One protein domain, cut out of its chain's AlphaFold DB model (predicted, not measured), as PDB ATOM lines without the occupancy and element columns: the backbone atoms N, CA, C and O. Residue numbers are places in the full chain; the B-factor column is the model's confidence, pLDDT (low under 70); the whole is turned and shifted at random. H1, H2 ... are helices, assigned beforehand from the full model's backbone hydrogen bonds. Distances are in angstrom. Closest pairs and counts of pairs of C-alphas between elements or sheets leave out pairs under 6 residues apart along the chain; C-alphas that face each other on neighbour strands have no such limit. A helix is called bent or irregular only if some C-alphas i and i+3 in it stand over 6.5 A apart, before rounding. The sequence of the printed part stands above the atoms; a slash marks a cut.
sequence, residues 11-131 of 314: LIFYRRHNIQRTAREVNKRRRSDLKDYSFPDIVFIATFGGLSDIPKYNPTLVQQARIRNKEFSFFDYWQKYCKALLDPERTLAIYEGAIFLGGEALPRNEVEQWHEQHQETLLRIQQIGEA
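What this domain is: This is residues 11 to 131 of the 314 residues of an uncharacterized protein of Fusarium euwallaceae (UniProt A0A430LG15). Three helices, H5, H6 and H7, run side by side in a row, each opposite to the one before, and a cluster of short helices packs on one end of that row. H2 is the core of the cluster: H1 and H4 pack on it, H5 crosses it, H6 meets the end of H2 that begins at Phe 39 with residues 96 to 100 alone, and H7 lies at the far edge of the row, away from the cluster. The printed part has 121 residues with seven named helices, H1 to H7 in order, and no named strand; its class is all helix. It is compact, with a radius of gyration of the C-alphas of 14.1 A, and spans 36 by 36 by 23 A.

Where its parts are: After residues 11 to 18, H1 takes residues 19 to 29, beginning at C-alpha 19 (235.388, 235.651, 295.759), and is 15.5 A long. H2, residues 39 to 48, is 14.2 A long. H3, residues 51 to 56, is 10.1 A long and irregular, with C-alphas 52 and 55 7.3 A apart. H4, residues 59 to 68, is 14.3 A long. H5, residues 74 to 84, is 15.1 A long. H6, residues 89 to 104, is 22.8 A long and begins at C-alpha 89 (241.766, 242.950, 308.223). H7, residues 108 to 130, is the longest at 33.4 A and ends at C-alpha 130 (249.761, 246.278, 313.447). It is only just irregular, with C-alphas 109 and 112 6.9 A apart, and has a kink of 32 degrees near residue 119.

How they stand to each other: H2 is the hub, touching four helices. It touches H1 at a steep tilt of 47 degrees, opposite ways; their closest C-alphas, of Ala 23 and Ala 46, are 4.8 A apart. H4 touches H2 at 68 degrees, a tilt only just steep, closest at the C-alphas of Asp 41 and Gln 63, 6.0 A. H5 touches H2 about perpendicular, at 76 degrees, closest at the C-alphas of Val 43 and Trp 78, 6.1 A. H6 touches H2 with residues 96 to 100 alone, closest at the C-alphas of Phe 39 and Glu 96, 7.0 A. H1 and H3 only just touch, with 3 pairs of C-alphas within 8 A, closest at Thr 22 and Leu 51, 7.2 A. H5 and H6 form a helical hairpin at a shallow tilt of 8 degrees, closest at the C-alphas of Cys 82 and Arg 90, 5.1 A. H6 and H7 form another at 6 degrees, closest at the C-alphas of Gly 103 and Val 111, 5.1 A. H5 and H7 are apart. Every O i to N i+4 pair is within hydrogen-bond range in H2, H4 and H6; in H1 and H5 it is 6 of 7, in H7 15 of 19, and in H3 0 of 2, beside 1 of 3 O i to N i+3 pairs.

The domain as a whole: The two C-alphas farthest apart, of Lys 70 and Ala 131, are 40.0 A apart. The printed part has no cut. The link from H1 to H2 is short, and the other links are tight. The mean pLDDT of the printed part is 83.5; residues 11 to 13, residue 17 and residues 128 to 131 are under 70.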
ATOM      1  N   LEU A  11     240.216 245.445 279.250       59.06
ATOM      2  CA  LEU A  11     239.951 245.144 280.661       59.06
ATOM      3  C   LEU A  11     238.492 244.725 280.864       59.06
ATOM      4  O   LEU A  11     237.599 245.547 281.059       59.06
ATOM      5  N   ILE A  12     238.247 243.414 280.845       64.00
ATOM      6  CA  ILE A  12     236.907 242.847 281.039       64.00
ATOM      7  C   ILE A  12     236.664 242.571 282.528       64.00
ATOM      8  O   ILE A  12     237.282 241.690 283.133       64.00
ATOM      9  N   PHE A  13     235.705 243.292 283.110       69.00
ATOM     10  CA  PHE A  13     235.197 243.043 284.459       69.00
ATOM     11  C   PHE A  13     234.070 242.009 284.409       69.00
ATOM     12  O   PHE A  13     232.986 242.285 283.903       69.00
ATOM     13  N   TYR A  14     234.312 240.815 284.952       70.62
ATOM     14  CA  TYR A  14     233.315 239.745 285.028       70.62
ATOM     15  C   TYR A  14     233.309 239.097 286.405       70.62
ATOM     16  O   TYR A  14     234.341 238.992 287.073       70.62
ATOM     17  N   ARG A  15     232.130 238.637 286.829       70.69
ATOM     18  CA  ARG A  15     231.923 238.080 288.164       70.69
ATOM     19  C   ARG A  15     232.830 236.875 288.417       70.69
ATOM     20  O   ARG A  15     232.790 235.866 287.706       70.69
ATOM     21  N   ARG A  16     233.626 236.944 289.482       70.31
ATOM     22  CA  ARG A  16     234.553 235.871 289.860       70.31
ATOM     23  C   ARG A  16     233.845 234.793 290.677       70.31
ATOM     24  O   ARG A  16     233.054 235.077 291.571       70.31
ATOM     25  N   HIS A  17     234.150 233.532 290.373       65.62
ATOM     26  CA  HIS A  17     233.526 232.376 291.029       65.62
ATOM     27  C   HIS A  17     234.127 232.083 292.415       65.62
ATOM     28  O   HIS A  17     233.475 231.467 293.251       65.62
ATOM     29  N   ASN A  18     235.355 232.545 292.680       77.38
ATOM     30  CA  ASN A  18     236.056 232.335 293.948       77.38
ATOM     31  C   ASN A  18     236.356 233.670 294.646       77.38
ATOM     32  O   ASN A  18     237.508 234.087 294.760       77.38
ATOM     33  N   ILE A  19     235.295 234.341 295.099       79.00
ATOM     34  CA  ILE A  19     235.388 235.651 295.759       79.00
ATOM     35  C   ILE A  19     236.259 235.617 297.021       79.00
ATOM     36  O   ILE A  19     236.948 236.589 297.304       79.00
ATOM     37  N   GLN A  20     236.306 234.489 297.741       83.25
ATOM     38  CA  GLN A  20     237.102 234.370 298.965       83.25
ATOM     39  C   GLN A  20     238.602 234.504 298.701       83.25
ATOM     40  O   GLN A  20     239.291 235.276 299.368       83.25
ATOM     41  N   ARG A  21     239.119 233.758 297.717       84.12
ATOM     42  CA  ARG A  21     240.539 233.822 297.354       84.12
ATOM     43  C   ARG A  21     240.900 235.193 296.787       84.12
ATOM     44  O   ARG A  21     241.935 235.738 297.156       84.12
ATOM     45  N   THR A  22     240.056 235.733 295.908       86.75
ATOM     46  CA  THR A  22     240.312 237.024 295.260       86.75
ATOM     47  C   THR A  22     240.296 238.169 296.269       86.75
ATOM     48  O   THR A  22     241.209 238.982 296.249       86.75
ATOM     49  N   ALA A  23     239.335 238.195 297.199       89.81
ATOM     50  CA  ALA A  23     239.251 239.221 298.238       89.81
ATOM     51  C   ALA A  23     240.510 239.277 299.111       89.81
ATOM     52  O   ALA A  23     241.054 240.355 299.316       89.81
ATOM     53  N   ARG A  24     241.031 238.123 299.550       89.81
ATOM     54  CA  ARG A  24     242.280 238.069 300.330       89.81
ATOM     55  C   ARG A  24     243.479 238.600 299.549       89.81
ATOM     56  O   ARG A  24     244.295 239.326 300.099       89.81
ATOM     57  N   GLU A  25     243.602 238.229 298.279       89.56
ATOM     58  CA  GLU A  25     244.739 238.653 297.455       89.56
ATOM     59  C   GLU A  25     244.676 240.144 297.104       89.56
ATOM     60  O   GLU A  25     245.697 240.828 297.134       89.56
ATOM     61  N   VAL A  26     243.479 240.664 296.833       91.75
ATOM     62  CA  VAL A  26     243.251 242.101 296.641       91.75
ATOM     63  C   VAL A  26     243.549 242.871 297.928       91.75
ATOM     64  O   VAL A  26     244.232 243.890 297.877       91.75
ATOM     65  N   ASN A  27     243.127 242.359 299.088       92.56
ATOM     66  CA  ASN A  27     243.358 243.028 300.366       92.56
ATOM     67  C   ASN A  27     244.850 243.166 300.708       92.56
ATOM     68  O   ASN A  27     245.268 244.219 301.179       92.56
ATOM     69  N   LYS A  28     245.682 242.168 300.383       90.69
ATOM     70  CA  LYS A  28     247.147 242.258 300.559       90.69
ATOM     71  C   LYS A  28     247.784 243.411 299.782       90.69
ATOM     72  O   LYS A  28     248.799 243.949 300.206       90.69
ATOM     73  N   ARG A  29     247.195 243.783 298.644       90.69
ATOM     74  CA  ARG A  29     247.681 244.854 297.756       90.69
ATOM     75  C   ARG A  29     247.051 246.206 298.058       90.69
ATOM     76  O   ARG A  29     247.433 247.213 297.472       90.69
ATOM     77  N   ARG A  30     246.099 246.242 298.993       87.88
ATOM     78  CA  ARG A  30     245.334 247.432 299.367       87.88
ATOM     79  C   ARG A  30     246.208 248.606 299.785       87.88
ATOM     80  O   ARG A  30     245.905 249.738 299.450       87.88
ATOM     81  N   ARG A  31     247.295 248.328 300.507       84.00
ATOM     82  CA  ARG A  31     248.206 249.351 301.041       84.00
ATOM     83  C   ARG A  31     249.377 249.677 300.109       84.00
ATOM     84  O   ARG A  31     250.122 250.608 300.391       84.00
ATOM     85  N   SER A  32     249.544 248.922 299.023       87.31
ATOM     86  CA  SER A  32     250.584 249.147 298.017       87.31
ATOM     87  C   SER A  32     249.960 249.572 296.689       87.31
ATOM     88  O   SER A  32     249.798 250.762 296.436       87.31
ATOM     89  N   ASP A  33     249.552 248.604 295.875       87.56
ATOM     90  CA  ASP A  33     249.150 248.781 294.478       87.56
ATOM     91  C   ASP A  33     247.781 249.466 294.363       87.56
ATOM     92  O   ASP A  33     247.457 250.048 293.331       87.56
ATOM     93  N   LEU A  34     246.967 249.379 295.420       90.19
ATOM     94  CA  LEU A  34     245.587 249.861 295.447       90.19
ATOM     95  C   LEU A  34     245.347 250.980 296.476       90.19
ATOM     96  O   LEU A  34     244.200 251.249 296.824       90.19
ATOM     97  N   LYS A  35     246.404 251.649 296.952       88.44
ATOM     98  CA  LYS A  35     246.306 252.671 298.013       88.44
ATOM     99  C   LYS A  35     245.448 253.889 297.635       88.44
ATOM    100  O   LYS A  35     244.841 254.496 298.507       88.44
ATOM    101  N   ASP A  36     245.400 254.223 296.345       89.50
ATOM    102  CA  ASP A  36     244.705 255.407 295.820       89.50
ATOM    103  C   ASP A  36     243.262 255.087 295.375       89.50
ATOM    104  O   ASP A  36     242.588 255.915 294.762       89.50
ATOM    105  N   TYR A  37     242.784 253.868 295.642       91.00
ATOM    106  CA  TYR A  37     241.439 253.423 295.285       91.00
ATOM    107  C   TYR A  37     240.487 253.617 296.456       91.00
ATOM    108  O   TYR A  37     240.825 253.333 297.605       91.00
ATOM    109  N   SER A  38     239.253 254.024 296.153       90.69
ATOM    110  CA  SER A  38     238.211 254.048 297.174       90.69
ATOM    111  C   SER A  38     237.882 252.626 297.639       90.69
ATOM    112  O   SER A  38     238.027 251.648 296.897       90.69
ATOM    113  N   PHE A  39     237.388 252.489 298.869       92.56
ATOM    114  CA  PHE A  39     237.014 251.179 299.396       92.56
ATOM    115  C   PHE A  39     235.956 250.440 298.541       92.56
ATOM    116  O   PHE A  39     236.143 249.251 298.264       92.56
ATOM    117  N   PRO A  40     234.910 251.103 298.006       93.44
ATOM    118  CA  PRO A  40     234.011 250.490 297.026       93.44
ATOM    119  C   PRO A  40     234.702 249.977 295.764       93.44
ATOM    120  O   PRO A  40     234.318 248.927 295.247       93.44
ATOM    121  N   ASP A  41     235.721 250.685 295.273       92.62
ATOM    122  CA  ASP A  41     236.490 250.256 294.103       92.62
ATOM    123  C   ASP A  41     237.321 249.006 294.424       92.62
ATOM    124  O   ASP A  41     237.382 248.081 293.616       92.62
ATOM    125  N   ILE A  42     237.880 248.913 295.633       94.50
ATOM    126  CA  ILE A  42     238.599 247.722 296.110       94.50
ATOM    127  C   ILE A  42     237.660 246.506 296.182       94.50
ATOM    128  O   ILE A  42     237.994 245.430 295.677       94.50
ATOM    129  N   VAL A  43     236.458 246.669 296.747       94.06
ATOM    130  CA  VAL A  43     235.438 245.602 296.802       94.06
ATOM    131  C   VAL A  43     234.985 245.198 295.393       94.06
ATOM    132  O   VAL A  43     234.796 244.009 295.109       94.06
ATOM    133  N   PHE A  44     234.860 246.165 294.482       91.94
ATOM    134  CA  PHE A  44     234.546 245.904 293.079       91.94
ATOM    135  C   PHE A  44     235.649 245.094 292.387       91.94
ATOM    136  O   PHE A  44     235.352 244.067 291.771       91.94
ATOM    137  N   ILE A  45     236.922 245.473 292.550       91.00
ATOM    138  CA  ILE A  45     238.075 244.730 292.017       91.00
ATOM    139  C   ILE A  45     238.106 243.304 292.579       91.00
ATOM    140  O   ILE A  45     238.270 242.352 291.819       91.00
ATOM    141  N   ALA A  46     237.871 243.120 293.880       91.75
ATOM    142  CA  ALA A  46     237.824 241.795 294.502       91.75
ATOM    143  C   ALA A  46     236.730 240.878 293.929       91.75
ATOM    144  O   ALA A  46     236.839 239.650 293.992       91.75
ATOM    145  N   THR A  47     235.680 241.467 293.360       87.81
ATOM    146  CA  THR A  47     234.497 240.744 292.895       87.81
ATOM    147  C   THR A  47     234.488 240.528 291.382       87.81
ATOM    148  O   THR A  47     234.079 239.459 290.918       87.81
ATOM    149  N   PHE A  48     234.939 241.520 290.612       84.38
ATOM    150  CA  PHE A  48     234.862 241.540 289.148       84.38
ATOM    151  C   PHE A  48     236.239 241.642 288.468       84.38
ATOM    152  O   PHE A  48     236.400 241.244 287.309       84.38
ATOM    153  N   GLY A  49     237.252 242.124 289.187       84.50
ATOM    154  CA  GLY A  49     238.608 242.312 288.682       84.50
ATOM    155  C   GLY A  49     239.400 241.009 288.538       84.50
ATOM    156  O   GLY A  49     239.196 240.029 289.256       84.50
ATOM    157  N   GLY A  50     240.304 240.989 287.562       83.00
ATOM    158  CA  GLY A  50     241.319 239.962 287.380       83.00
ATOM    159  C   GLY A  50     242.565 240.316 288.184       83.00
ATOM    160  O   GLY A  50     243.095 241.415 288.064       83.00
ATOM    161  N   LEU A  51     243.072 239.373 288.983       83.19
ATOM    162  CA  LEU A  51     244.271 239.598 289.805       83.19
ATOM    163  C   LEU A  51     245.508 239.960 288.963       83.19
ATOM    164  O   LEU A  51     246.338 240.752 289.396       83.19
ATOM    165  N   SER A  52     245.617 239.402 287.754       83.12
ATOM    166  CA  SER A  52     246.680 239.701 286.786       83.12
ATOM    167  C   SER A  52     246.592 241.102 286.185       83.12
ATOM    168  O   SER A  52     247.576 241.592 285.640       83.12
ATOM    169  N   ASP A  53     245.423 241.736 286.269       84.56
ATOM    170  CA  ASP A  53     245.153 243.038 285.665       84.56
ATOM    171  C   ASP A  53     245.242 244.184 286.677       84.56
ATOM    172  O   ASP A  53     245.176 245.338 286.271       84.56
ATOM    173  N   ILE A  54     245.474 243.888 287.965       85.50
ATOM    174  CA  ILE A  54     245.680 244.900 289.015       85.50
ATOM    175  C   ILE A  54     246.704 245.972 288.606       85.50
ATOM    176  O   ILE A  54     246.375 247.148 288.732       85.50
ATOM    177  N   PRO A  55     247.883 245.632 288.041       85.69
ATOM    178  CA  PRO A  55     248.856 246.642 287.616       85.69
ATOM    179  C   PRO A  55     248.378 247.552 286.475       85.69
ATOM    180  O   PRO A  55     248.986 248.587 286.227       85.69
ATOM    181  N   LYS A  56     247.331 247.147 285.747       84.94
ATOM    182  CA  LYS A  56     246.746 247.897 284.628       84.94
ATOM    183  C   LYS A  56     245.558 248.752 285.068       84.94
ATOM    184  O   LYS A  56     245.062 249.550 284.279       84.94
ATOM    185  N   TYR A  57     245.052 248.555 286.286       85.00
ATOM    186  CA  TYR A  57     243.944 249.350 286.787       85.00
ATOM    187  C   TYR A  57     244.394 250.780 287.079       85.00
ATOM    188  O   TYR A  57     245.514 251.039 287.517       85.00
ATOM    189  N   ASN A  58     243.463 251.707 286.869       85.62
ATOM    190  CA  ASN A  58     243.541 253.088 287.327       85.62
ATOM    191  C   ASN A  58     242.262 253.386 288.140       85.62
ATOM    192  O   ASN A  58     241.183 252.960 287.699       85.62
ATOM    193  N   PRO A  59     242.341 254.121 289.271       87.06
ATOM    194  CA  PRO A  59     241.179 254.506 290.077       87.06
ATOM    195  C   PRO A  59     239.993 255.043 289.269       87.06
ATOM    196  O   PRO A  59     238.873 254.562 289.433       87.06
ATOM    197  N   THR A  60     240.218 255.968 288.328       84.69
ATOM    198  CA  THR A  60     239.135 256.561 287.521       84.69
ATOM    199  C   THR A  60     238.437 255.520 286.647       84.69
ATOM    200  O   THR A  60     237.211 255.526 286.525       84.69
ATOM    201  N   LEU A  61     239.200 254.601 286.048       83.75
ATOM    202  CA  LEU A  61     238.655 253.551 285.186       83.75
ATOM    203  C   LEU A  61     237.830 252.550 285.997       83.75
ATOM    204  O   LEU A  61     236.723 252.191 285.595       83.75
ATOM    205  N   VAL A  62     238.338 252.135 287.157       85.81
ATOM    206  CA  VAL A  62     237.636 251.201 288.045       85.81
ATOM    207  C   VAL A  62     236.363 251.828 288.600       85.81
ATOM    208  O   VAL A  62     235.318 251.182 288.574       85.81
ATOM    209  N   GLN A  63     236.411 253.094 289.014       86.31
ATOM    210  CA  GLN A  63     235.237 253.822 289.484       86.31
ATOM    211  C   GLN A  63     234.153 253.899 288.399       86.31
ATOM    212  O   GLN A  63     232.986 253.599 288.657       86.31
ATOM    213  N   GLN A  64     234.523 254.243 287.160       78.56
ATOM    214  CA  GLN A  64     233.578 254.276 286.038       78.56
ATOM    215  C   GLN A  64     233.002 252.890 285.727       78.56
ATOM    216  O   GLN A  64     231.796 252.768 285.493       78.56
ATOM    217  N   ALA A  65     233.836 251.846 285.741       80.75
ATOM    218  CA  ALA A  65     233.394 250.469 285.535       80.75
ATOM    219  C   ALA A  65     232.422 250.021 286.635       80.75
ATOM    220  O   ALA A  65     231.381 249.442 286.325       80.75
ATOM    221  N   ARG A  66     232.711 250.355 287.897       89.50
ATOM    222  CA  ARG A  66     231.848 250.080 289.050       89.50
ATOM    223  C   ARG A  66     230.490 250.764 288.920       89.50
ATOM    224  O   ARG A  66     229.475 250.095 289.063       89.50
ATOM    225  N   ILE A  67     230.461 252.060 288.595       80.69
ATOM    226  CA  ILE A  67     229.215 252.839 288.443       80.69
ATOM    227  C   ILE A  67     228.346 252.301 287.294       80.69
ATOM    228  O   ILE A  67     227.121 252.299 287.387       80.69
ATOM    229  N   ARG A  68     228.959 251.841 286.196       79.06
ATOM    230  CA  ARG A  68     228.232 251.301 285.032       79.06
ATOM    231  C   ARG A  68     227.770 249.854 285.220       79.06
ATOM    232  O   ARG A  68     226.905 249.393 284.471       79.06
ATOM    233  N   ASN A  69     228.344 249.127 286.175       77.12
ATOM    234  CA  ASN A  69     228.044 247.720 286.390       77.12
ATOM    235  C   ASN A  69     226.743 247.554 287.191       77.12
ATOM    236  O   ASN A  69     226.720 247.685 288.410       77.12
ATOM    237  N   LYS A  70     225.661 247.198 286.489       81.06
ATOM    238  CA  LYS A  70     224.327 246.988 287.080       81.06
ATOM    239  C   LYS A  70     224.238 245.783 288.021       81.06
ATOM    240  O   LYS A  70     223.279 245.686 288.776       81.06
ATOM    241  N   GLU A  71     225.191 244.854 287.960       81.25
ATOM    242  CA  GLU A  71     225.232 243.696 288.859       81.25
ATOM    243  C   GLU A  71     225.940 244.006 290.180       81.25
ATOM    244  O   GLU A  71     225.854 243.207 291.115       81.25
ATOM    245  N   PHE A  72     226.681 245.116 290.263       84.56
ATOM    246  CA  PHE A  72     227.438 245.461 291.457       84.56
ATOM    247  C   PHE A  72     226.549 246.127 292.506       84.56
ATOM    248  O   PHE A  72     226.179 247.292 292.392       84.56
ATOM    249  N   SER A  73     226.277 245.386 293.576       88.75
ATOM    250  CA  SER A  73     225.724 245.904 294.825       88.75
ATOM    251  C   SER A  73     226.852 246.004 295.845       88.75
ATOM    252  O   SER A  73     227.411 244.978 296.250       88.75
ATOM    253  N   PHE A  74     227.223 247.228 296.238       89.25
ATOM    254  CA  PHE A  74     228.309 247.422 297.202       89.25
ATOM    255  C   PHE A  74     228.014 246.672 298.501       89.25
ATOM    256  O   PHE A  74     228.857 245.893 298.930       89.25
ATOM    257  N   PHE A  75     226.806 246.808 299.055       89.81
ATOM    258  CA  PHE A  75     226.398 246.138 300.291       89.81
ATOM    259  C   PHE A  75     226.573 244.610 300.222       89.81
ATOM    260  O   PHE A  75     227.249 244.018 301.067       89.81
ATOM    261  N   ASP A  76     226.058 243.968 299.168       89.19
ATOM    262  CA  ASP A  76     226.105 242.505 299.040       89.19
ATOM    263  C   ASP A  76     227.531 241.967 298.884       89.19
ATOM    264  O   ASP A  76     227.866 240.876 299.362       89.19
ATOM    265  N   TYR A  77     228.369 242.687 298.138       91.69
ATOM    266  CA  TYR A  77     229.739 242.260 297.876       91.69
ATOM    267  C   TYR A  77     230.697 242.653 298.990       91.69
ATOM    268  O   TYR A  77     231.617 241.888 299.271       91.69
ATOM    269  N   TRP A  78     230.437 243.752 299.689       93.88
ATOM    270  CA  TRP A  78     231.142 244.141 300.903       93.88
ATOM    271  C   TRP A  78     230.994 243.074 301.990       93.88
ATOM    272  O   TRP A  78     231.999 242.595 302.510       93.88
ATOM    273  N   GLN A  79     229.782 242.576 302.249       92.62
ATOM    274  CA  GLN A  79     229.578 241.485 303.213       92.62
ATOM    275  C   GLN A  79     230.377 240.223 302.853       92.62
ATOM    276  O   GLN A  79     230.964 239.568 303.720       92.62
ATOM    277  N   LYS A  80     230.416 239.860 301.564       91.56
ATOM    278  CA  LYS A  80     231.193 238.705 301.079       91.56
ATOM    279  C   LYS A  80     232.697 238.949 301.178       91.56
ATOM    280  O   LYS A  80     233.429 238.018 301.509       91.56
ATOM    281  N   TYR A  81     233.136 240.174 300.904       93.06
ATOM    282  CA  TYR A  81     234.517 240.611 301.047       93.06
ATOM    283  C   TYR A  81     234.964 240.499 302.509       93.06
ATOM    284  O   TYR A  81     235.924 239.789 302.786       93.06
ATOM    285  N   CYS A  82     234.207 241.055 303.457       92.62
ATOM    286  CA  CYS A  82     234.500 240.957 304.890       92.62
ATOM    287  C   CYS A  82     234.560 239.500 305.371       92.62
ATOM    288  O   CYS A  82     235.529 239.098 306.011       92.62
ATOM    289  N   LYS A  83     233.586 238.663 304.984       91.38
ATOM    290  CA  LYS A  83     233.585 237.222 305.315       91.38
ATOM    291  C   LYS A  83     234.803 236.471 304.775       91.38
ATOM    292  O   LYS A  83     235.155 235.418 305.300       91.38
ATOM    293  N   ALA A  84     235.418 236.956 303.699       90.75
ATOM    294  CA  ALA A  84     236.609 236.338 303.137       90.75
ATOM    295  C   ALA A  84     237.880 236.668 303.929       90.75
ATOM    296  O   ALA A  84     238.798 235.843 303.943       90.75
ATOM    297  N   LEU A  85     237.947 237.840 304.560       90.69
ATOM    298  CA  LEU A  85     239.123 238.300 305.295       90.69
ATOM    299  C   LEU A  85     239.260 237.614 306.656       90.69
ATOM    300  O   LEU A  85     238.313 237.007 307.165       90.69
ATOM    301  N   LEU A  86     240.470 237.682 307.202       86.44
ATOM    302  CA  LEU A  86     240.793 237.271 308.565       86.44
ATOM    303  C   LEU A  86     240.892 238.511 309.453       86.44
ATOM    304  O   LEU A  86     241.123 239.617 308.961       86.44
ATOM    305  N   ASP A  87     240.737 238.324 310.750       72.69
ATOM    306  CA  ASP A  87     240.897 239.371 311.751       72.69
ATOM    307  C   ASP A  87     242.406 239.634 311.892       72.69
ATOM    308  O   ASP A  87     243.175 238.665 311.921       72.69
ATOM    309  N   PRO A  88     242.905 240.888 311.841       83.94
ATOM    310  CA  PRO A  88     242.250 242.203 311.996       83.94
ATOM    311  C   PRO A  88     241.787 242.899 310.694       83.94
ATOM    312  O   PRO A  88     241.151 243.955 310.729       83.94
ATOM    313  N   GLU A  89     242.100 242.342 309.522       86.19
ATOM    314  CA  GLU A  89     241.766 242.950 308.223       86.19
ATOM    315  C   GLU A  89     240.250 243.020 307.985       86.19
ATOM    316  O   GLU A  89     239.750 243.971 307.375       86.19
ATOM    317  N   ARG A  90     239.520 242.016 308.484       89.12
ATOM    318  CA  ARG A  90     238.057 241.962 308.462       89.12
ATOM    319  C   ARG A  90     237.448 243.148 309.204       89.12
ATOM    320  O   ARG A  90     236.601 243.826 308.630       89.12
ATOM    321  N   THR A  91     237.891 243.418 310.428       83.94
ATOM    322  CA  THR A  91     237.384 244.512 311.272       83.94
ATOM    323  C   THR A  91     237.545 245.861 310.587       83.94
ATOM    324  O   THR A  91     236.594 246.638 310.507       83.94
ATOM    325  N   LEU A  92     238.714 246.105 309.993       87.81
ATOM    326  CA  LEU A  92     238.967 247.323 309.229       87.81
ATOM    327  C   LEU A  92     238.041 247.447 308.007       87.81
ATOM    328  O   LEU A  92     237.475 248.507 307.755       87.81
ATOM    329  N   ALA A  93     237.861 246.361 307.251       91.25
ATOM    330  CA  ALA A  93     236.975 246.340 306.088       91.25
ATOM    331  C   ALA A  93     235.490 246.521 306.458       91.25
ATOM    332  O   ALA A  93     234.736 247.122 305.691       91.25
ATOM    333  N   ILE A  94     235.060 246.023 307.622       91.25
ATOM    334  CA  ILE A  94     233.713 246.263 308.154       91.25
ATOM    335  C   ILE A  94     233.536 247.756 308.438       91.25
ATOM    336  O   ILE A  94     232.605 248.365 307.916       91.25
ATOM    337  N   TYR A  95     234.455 248.361 309.190       89.81
ATOM    338  CA  TYR A  95     234.363 249.778 309.539       89.81
ATOM    339  C   TYR A  95     234.376 250.695 308.312       89.81
ATOM    340  O   TYR A  95     233.515 251.562 308.188       89.81
ATOM    341  N   GLU A  96     235.288 250.487 307.361       90.19
ATOM    342  CA  GLU A  96     235.343 251.325 306.154       90.19
ATOM    343  C   GLU A  96     234.097 251.193 305.274       90.19
ATOM    344  O   GLU A  96     233.633 252.183 304.706       90.19
ATOM    345  N   GLY A  97     233.514 249.993 305.185       91.06
ATOM    346  CA  GLY A  97     232.262 249.810 304.457       91.06
ATOM    347  C   GLY A  97     231.076 250.472 305.143       91.06
ATOM    348  O   GLY A  97     230.260 251.090 304.462       91.06
ATOM    349  N   ALA A  98     231.011 250.405 306.475       89.50
ATOM    350  CA  ALA A  98     229.983 251.087 307.254       89.50
ATOM    351  C   ALA A  98     230.075 252.614 307.106       89.50
ATOM    352  O   ALA A  98     229.057 253.263 306.887       89.50
ATOM    353  N   ILE A  99     231.288 253.179 307.135       87.75
ATOM    354  CA  ILE A  99     231.508 254.617 306.914       87.75
ATOM    355  C   ILE A  99     231.033 255.022 305.518       87.75
ATOM    356  O   ILE A  99     230.334 256.023 305.388       87.75
ATOM    357  N   PHE A 100     231.370 254.246 304.483       87.75
ATOM    358  CA  PHE A 100     230.920 254.539 303.122       87.75
ATOM    359  C   PHE A 100     229.389 254.501 302.999       87.75
ATOM    360  O   PHE A 100     228.798 255.434 302.464       87.75
ATOM    361  N   LEU A 101     228.741 253.459 303.531       88.44
ATOM    362  CA  LEU A 101     227.280 253.322 303.494       88.44
ATOM    363  C   LEU A 101     226.574 254.428 304.284       88.44
ATOM    364  O   LEU A 101     225.575 254.967 303.816       88.44
ATOM    365  N   GLY A 102     227.110 254.788 305.454       83.44
ATOM    366  CA  GLY A 102     226.627 255.924 306.236       83.44
ATOM    367  C   GLY A 102     226.728 257.227 305.446       83.44
ATOM    368  O   GLY A 102     225.762 257.978 305.385       83.44
ATOM    369  N   GLY A 103     227.846 257.444 304.747       84.12
ATOM    370  CA  GLY A 103     228.037 258.594 303.864       84.12
ATOM    371  C   GLY A 103     227.036 258.643 302.703       84.12
ATOM    372  O   GLY A 103     226.520 259.712 302.396       84.12
ATOM    373  N   GLU A 104     226.696 257.508 302.083       83.44
ATOM    374  CA  GLU A 104     225.691 257.475 301.003       83.44
ATOM    375  C   GLU A 104     224.274 257.838 301.475       83.44
ATOM    376  O   GLU A 104     223.464 258.305 300.672       83.44
ATOM    377  N   ALA A 105     223.970 257.649 302.762       80.56
ATOM    378  CA  ALA A 105     222.681 258.005 303.349       80.56
ATOM    379  C   ALA A 105     222.570 259.494 303.736       80.56
ATOM    380  O   ALA A 105     221.469 259.960 304.037       80.56
ATOM    381  N   LEU A 106     223.681 260.241 303.732       80.19
ATOM    382  CA  LEU A 106     223.740 261.630 304.186       80.19
ATOM    383  C   LEU A 106     223.563 262.654 303.047       80.19
ATOM    384  O   LEU A 106     223.862 262.378 301.879       80.19
ATOM    385  N   PRO A 107     223.121 263.887 303.368       81.31
ATOM    386  CA  PRO A 107     223.187 265.016 302.445       81.31
ATOM    387  C   PRO A 107     224.624 265.279 301.979       81.31
ATOM    388  O   PRO A 107     225.562 265.231 302.771       81.31
ATOM    389  N   ARG A 108     224.820 265.627 300.697       78.06
ATOM    390  CA  ARG A 108     226.163 265.787 300.089       78.06
ATOM    391  C   ARG A 108     227.097 266.737 300.844       78.06
ATOM    392  O   ARG A 108     228.302 266.532 300.818       78.06
ATOM    393  N   ASN A 109     226.552 267.768 301.478       81.81
ATOM    394  CA  ASN A 109     227.301 268.757 302.253       81.81
ATOM    395  C   ASN A 109     227.800 268.233 303.611       81.81
ATOM    396  O   ASN A 109     228.620 268.895 304.232       81.81
ATOM    397  N   GLU A 110     227.313 267.080 304.071       81.19
ATOM    398  CA  GLU A 110     227.686 266.461 305.354       81.19
ATOM    399  C   GLU A 110     228.613 265.249 305.172       81.19
ATOM    400  O   GLU A 110     229.279 264.829 306.114       81.19
ATOM    401  N   VAL A 111     228.708 264.708 303.950       78.81
ATOM    402  CA  VAL A 111     229.511 263.513 303.634       78.81
ATOM    403  C   VAL A 111     231.001 263.725 303.912       78.81
ATOM    404  O   VAL A 111     231.657 262.836 304.450       78.81
ATOM    405  N   GLU A 112     231.546 264.896 303.575       79.81
ATOM    406  CA  GLU A 112     232.963 265.209 303.818       79.81
ATOM    407  C   GLU A 112     233.268 265.252 305.320       79.81
ATOM    408  O   GLU A 112     234.177 264.563 305.782       79.81
ATOM    409  N   GLN A 113     232.436 265.951 306.099       79.38
ATOM    410  CA  GLN A 113     232.563 266.016 307.557       79.38
ATOM    411  C   GLN A 113     232.408 264.633 308.210       79.38
ATOM    412  O   GLN A 113     233.147 264.290 309.133       79.38
ATOM    413  N   TRP A 114     231.475 263.814 307.715       82.50
ATOM    414  CA  TRP A 114     231.295 262.431 308.154       82.50
ATOM    415  C   TRP A 114     232.561 261.596 307.941       82.50
ATOM    416  O   TRP A 114     233.003 260.894 308.855       82.50
ATOM    417  N   HIS A 115     233.176 261.692 306.760       78.06
ATOM    418  CA  HIS A 115     234.419 260.983 306.467       78.06
ATOM    419  C   HIS A 115     235.577 261.451 307.353       78.06
ATOM    420  O   HIS A 115     236.282 260.604 307.903       78.06
ATOM    421  N   GLU A 116     235.743 262.762 307.536       79.88
ATOM    422  CA  GLU A 116     236.779 263.332 308.405       79.88
ATOM    423  C   GLU A 116     236.630 262.849 309.853       79.88
ATOM    424  O   GLU A 116     237.596 262.374 310.454       79.88
ATOM    425  N   GLN A 117     235.407 262.879 310.394       79.88
ATOM    426  CA  GLN A 117     235.125 262.452 311.768       79.88
ATOM    427  C   GLN A 117     235.520 260.990 312.024       79.88
ATOM    428  O   GLN A 117     235.971 260.643 313.115       79.88
ATOM    429  N   HIS A 118     235.368 260.121 311.025       82.81
ATOM    430  CA  HIS A 118     235.646 258.693 311.172       82.81
ATOM    431  C   HIS A 118     237.079 258.306 310.780       82.81
ATOM    432  O   HIS A 118     237.505 257.176 311.036       82.81
ATOM    433  N   GLN A 119     237.850 259.234 310.207       79.31
ATOM    434  CA  GLN A 119     239.220 258.988 309.767       79.31
ATOM    435  C   GLN A 119     240.165 258.708 310.946       79.31
ATOM    436  O   GLN A 119     241.002 257.809 310.860       79.31
ATOM    437  N   GLU A 120     239.998 259.404 312.076       75.00
ATOM    438  CA  GLU A 120     240.790 259.151 313.290       75.00
ATOM    439  C   GLU A 120     240.528 257.745 313.854       75.00
ATOM    440  O   GLU A 120     241.458 257.018 314.211       75.00
ATOM    441  N   THR A 121     239.264 257.318 313.873       75.94
ATOM    442  CA  THR A 121     238.868 255.975 314.318       75.94
ATOM    443  C   THR A 121     239.460 254.892 313.419       75.94
ATOM    444  O   THR A 121     239.977 253.893 313.923       75.94
ATOM    445  N   LEU A 122     239.464 255.098 312.097       79.94
ATOM    446  CA  LEU A 122     240.106 254.176 311.155       79.94
ATOM    447  C   LEU A 122     241.606 254.033 311.414       79.94
ATOM    448  O   LEU A 122     242.112 252.910 311.426       79.94
ATOM    449  N   LEU A 123     242.309 255.137 311.672       78.38
ATOM    450  CA  LEU A 123     243.735 255.108 312.004       78.38
ATOM    451  C   LEU A 123     243.998 254.316 313.293       78.38
ATOM    452  O   LEU A 123     244.920 253.502 313.333       78.38
ATOM    453  N   ARG A 124     243.159 254.485 314.322       75.56
ATOM    454  CA  ARG A 124     243.270 253.714 315.574       75.56
ATOM    455  C   ARG A 124     243.055 252.215 315.346       75.56
ATOM    456  O   ARG A 124     243.846 251.410 315.832       75.56
ATOM    457  N   ILE A 125     242.042 251.828 314.567       73.88
ATOM    458  CA  ILE A 125     241.775 250.416 314.229       73.88
ATOM    459  C   ILE A 125     242.952 249.807 313.454       73.88
ATOM    460  O   ILE A 125     243.351 248.671 313.719       73.88
ATOM    461  N   GLN A 126     243.546 250.563 312.527       76.88
ATOM    462  CA  GLN A 126     244.723 250.118 311.775       76.88
ATOM    463  C   GLN A 126     245.934 249.868 312.685       76.88
ATOM    464  O   GLN A 126     246.596 248.842 312.535       76.88
ATOM    465  N   GLN A 127     246.186 250.755 313.650       73.38
ATOM    466  CA  GLN A 127     247.303 250.632 314.595       73.38
ATOM    467  C   GLN A 127     247.156 249.428 315.534       73.38
ATOM    468  O   GLN A 127     248.143 248.753 315.822       73.38
ATOM    469  N   ILE A 128     245.931 249.113 315.967       64.38
ATOM    470  CA  ILE A 128     245.657 247.931 316.803       64.38
ATOM    471  C   ILE A 128     246.005 246.640 316.049       64.38
ATOM    472  O   ILE A 128     246.605 245.734 316.623       64.38
ATOM    473  N   GLY A 129     245.689 246.574 314.752       57.69
ATOM    474  CA  GLY A 129     246.019 245.418 313.914       57.69
ATOM    475  C   GLY A 129     247.521 245.235 313.655       57.69
ATOM    476  O   GLY A 129     247.970 244.110 313.456       57.69
ATOM    477  N   GLU A 130     248.306 246.315 313.665       56.69
ATOM    478  CA  GLU A 130     249.761 246.278 313.447       56.69
ATOM    479  C   GLU A 130     250.559 246.004 314.730       56.69
ATOM    480  O   GLU A 130     251.637 245.411 314.676       56.69
ATOM    481  N   ALA A 131     250.018 246.377 315.893       43.94
ATOM    482  CA  ALA A 131     250.647 246.185 317.200       43.94
ATOM    483  C   ALA A 131     250.617 244.731 317.718       43.94
ATOM    484  O   ALA A 131     251.100 244.469 318.819       43.94
TER     485      ALA A 131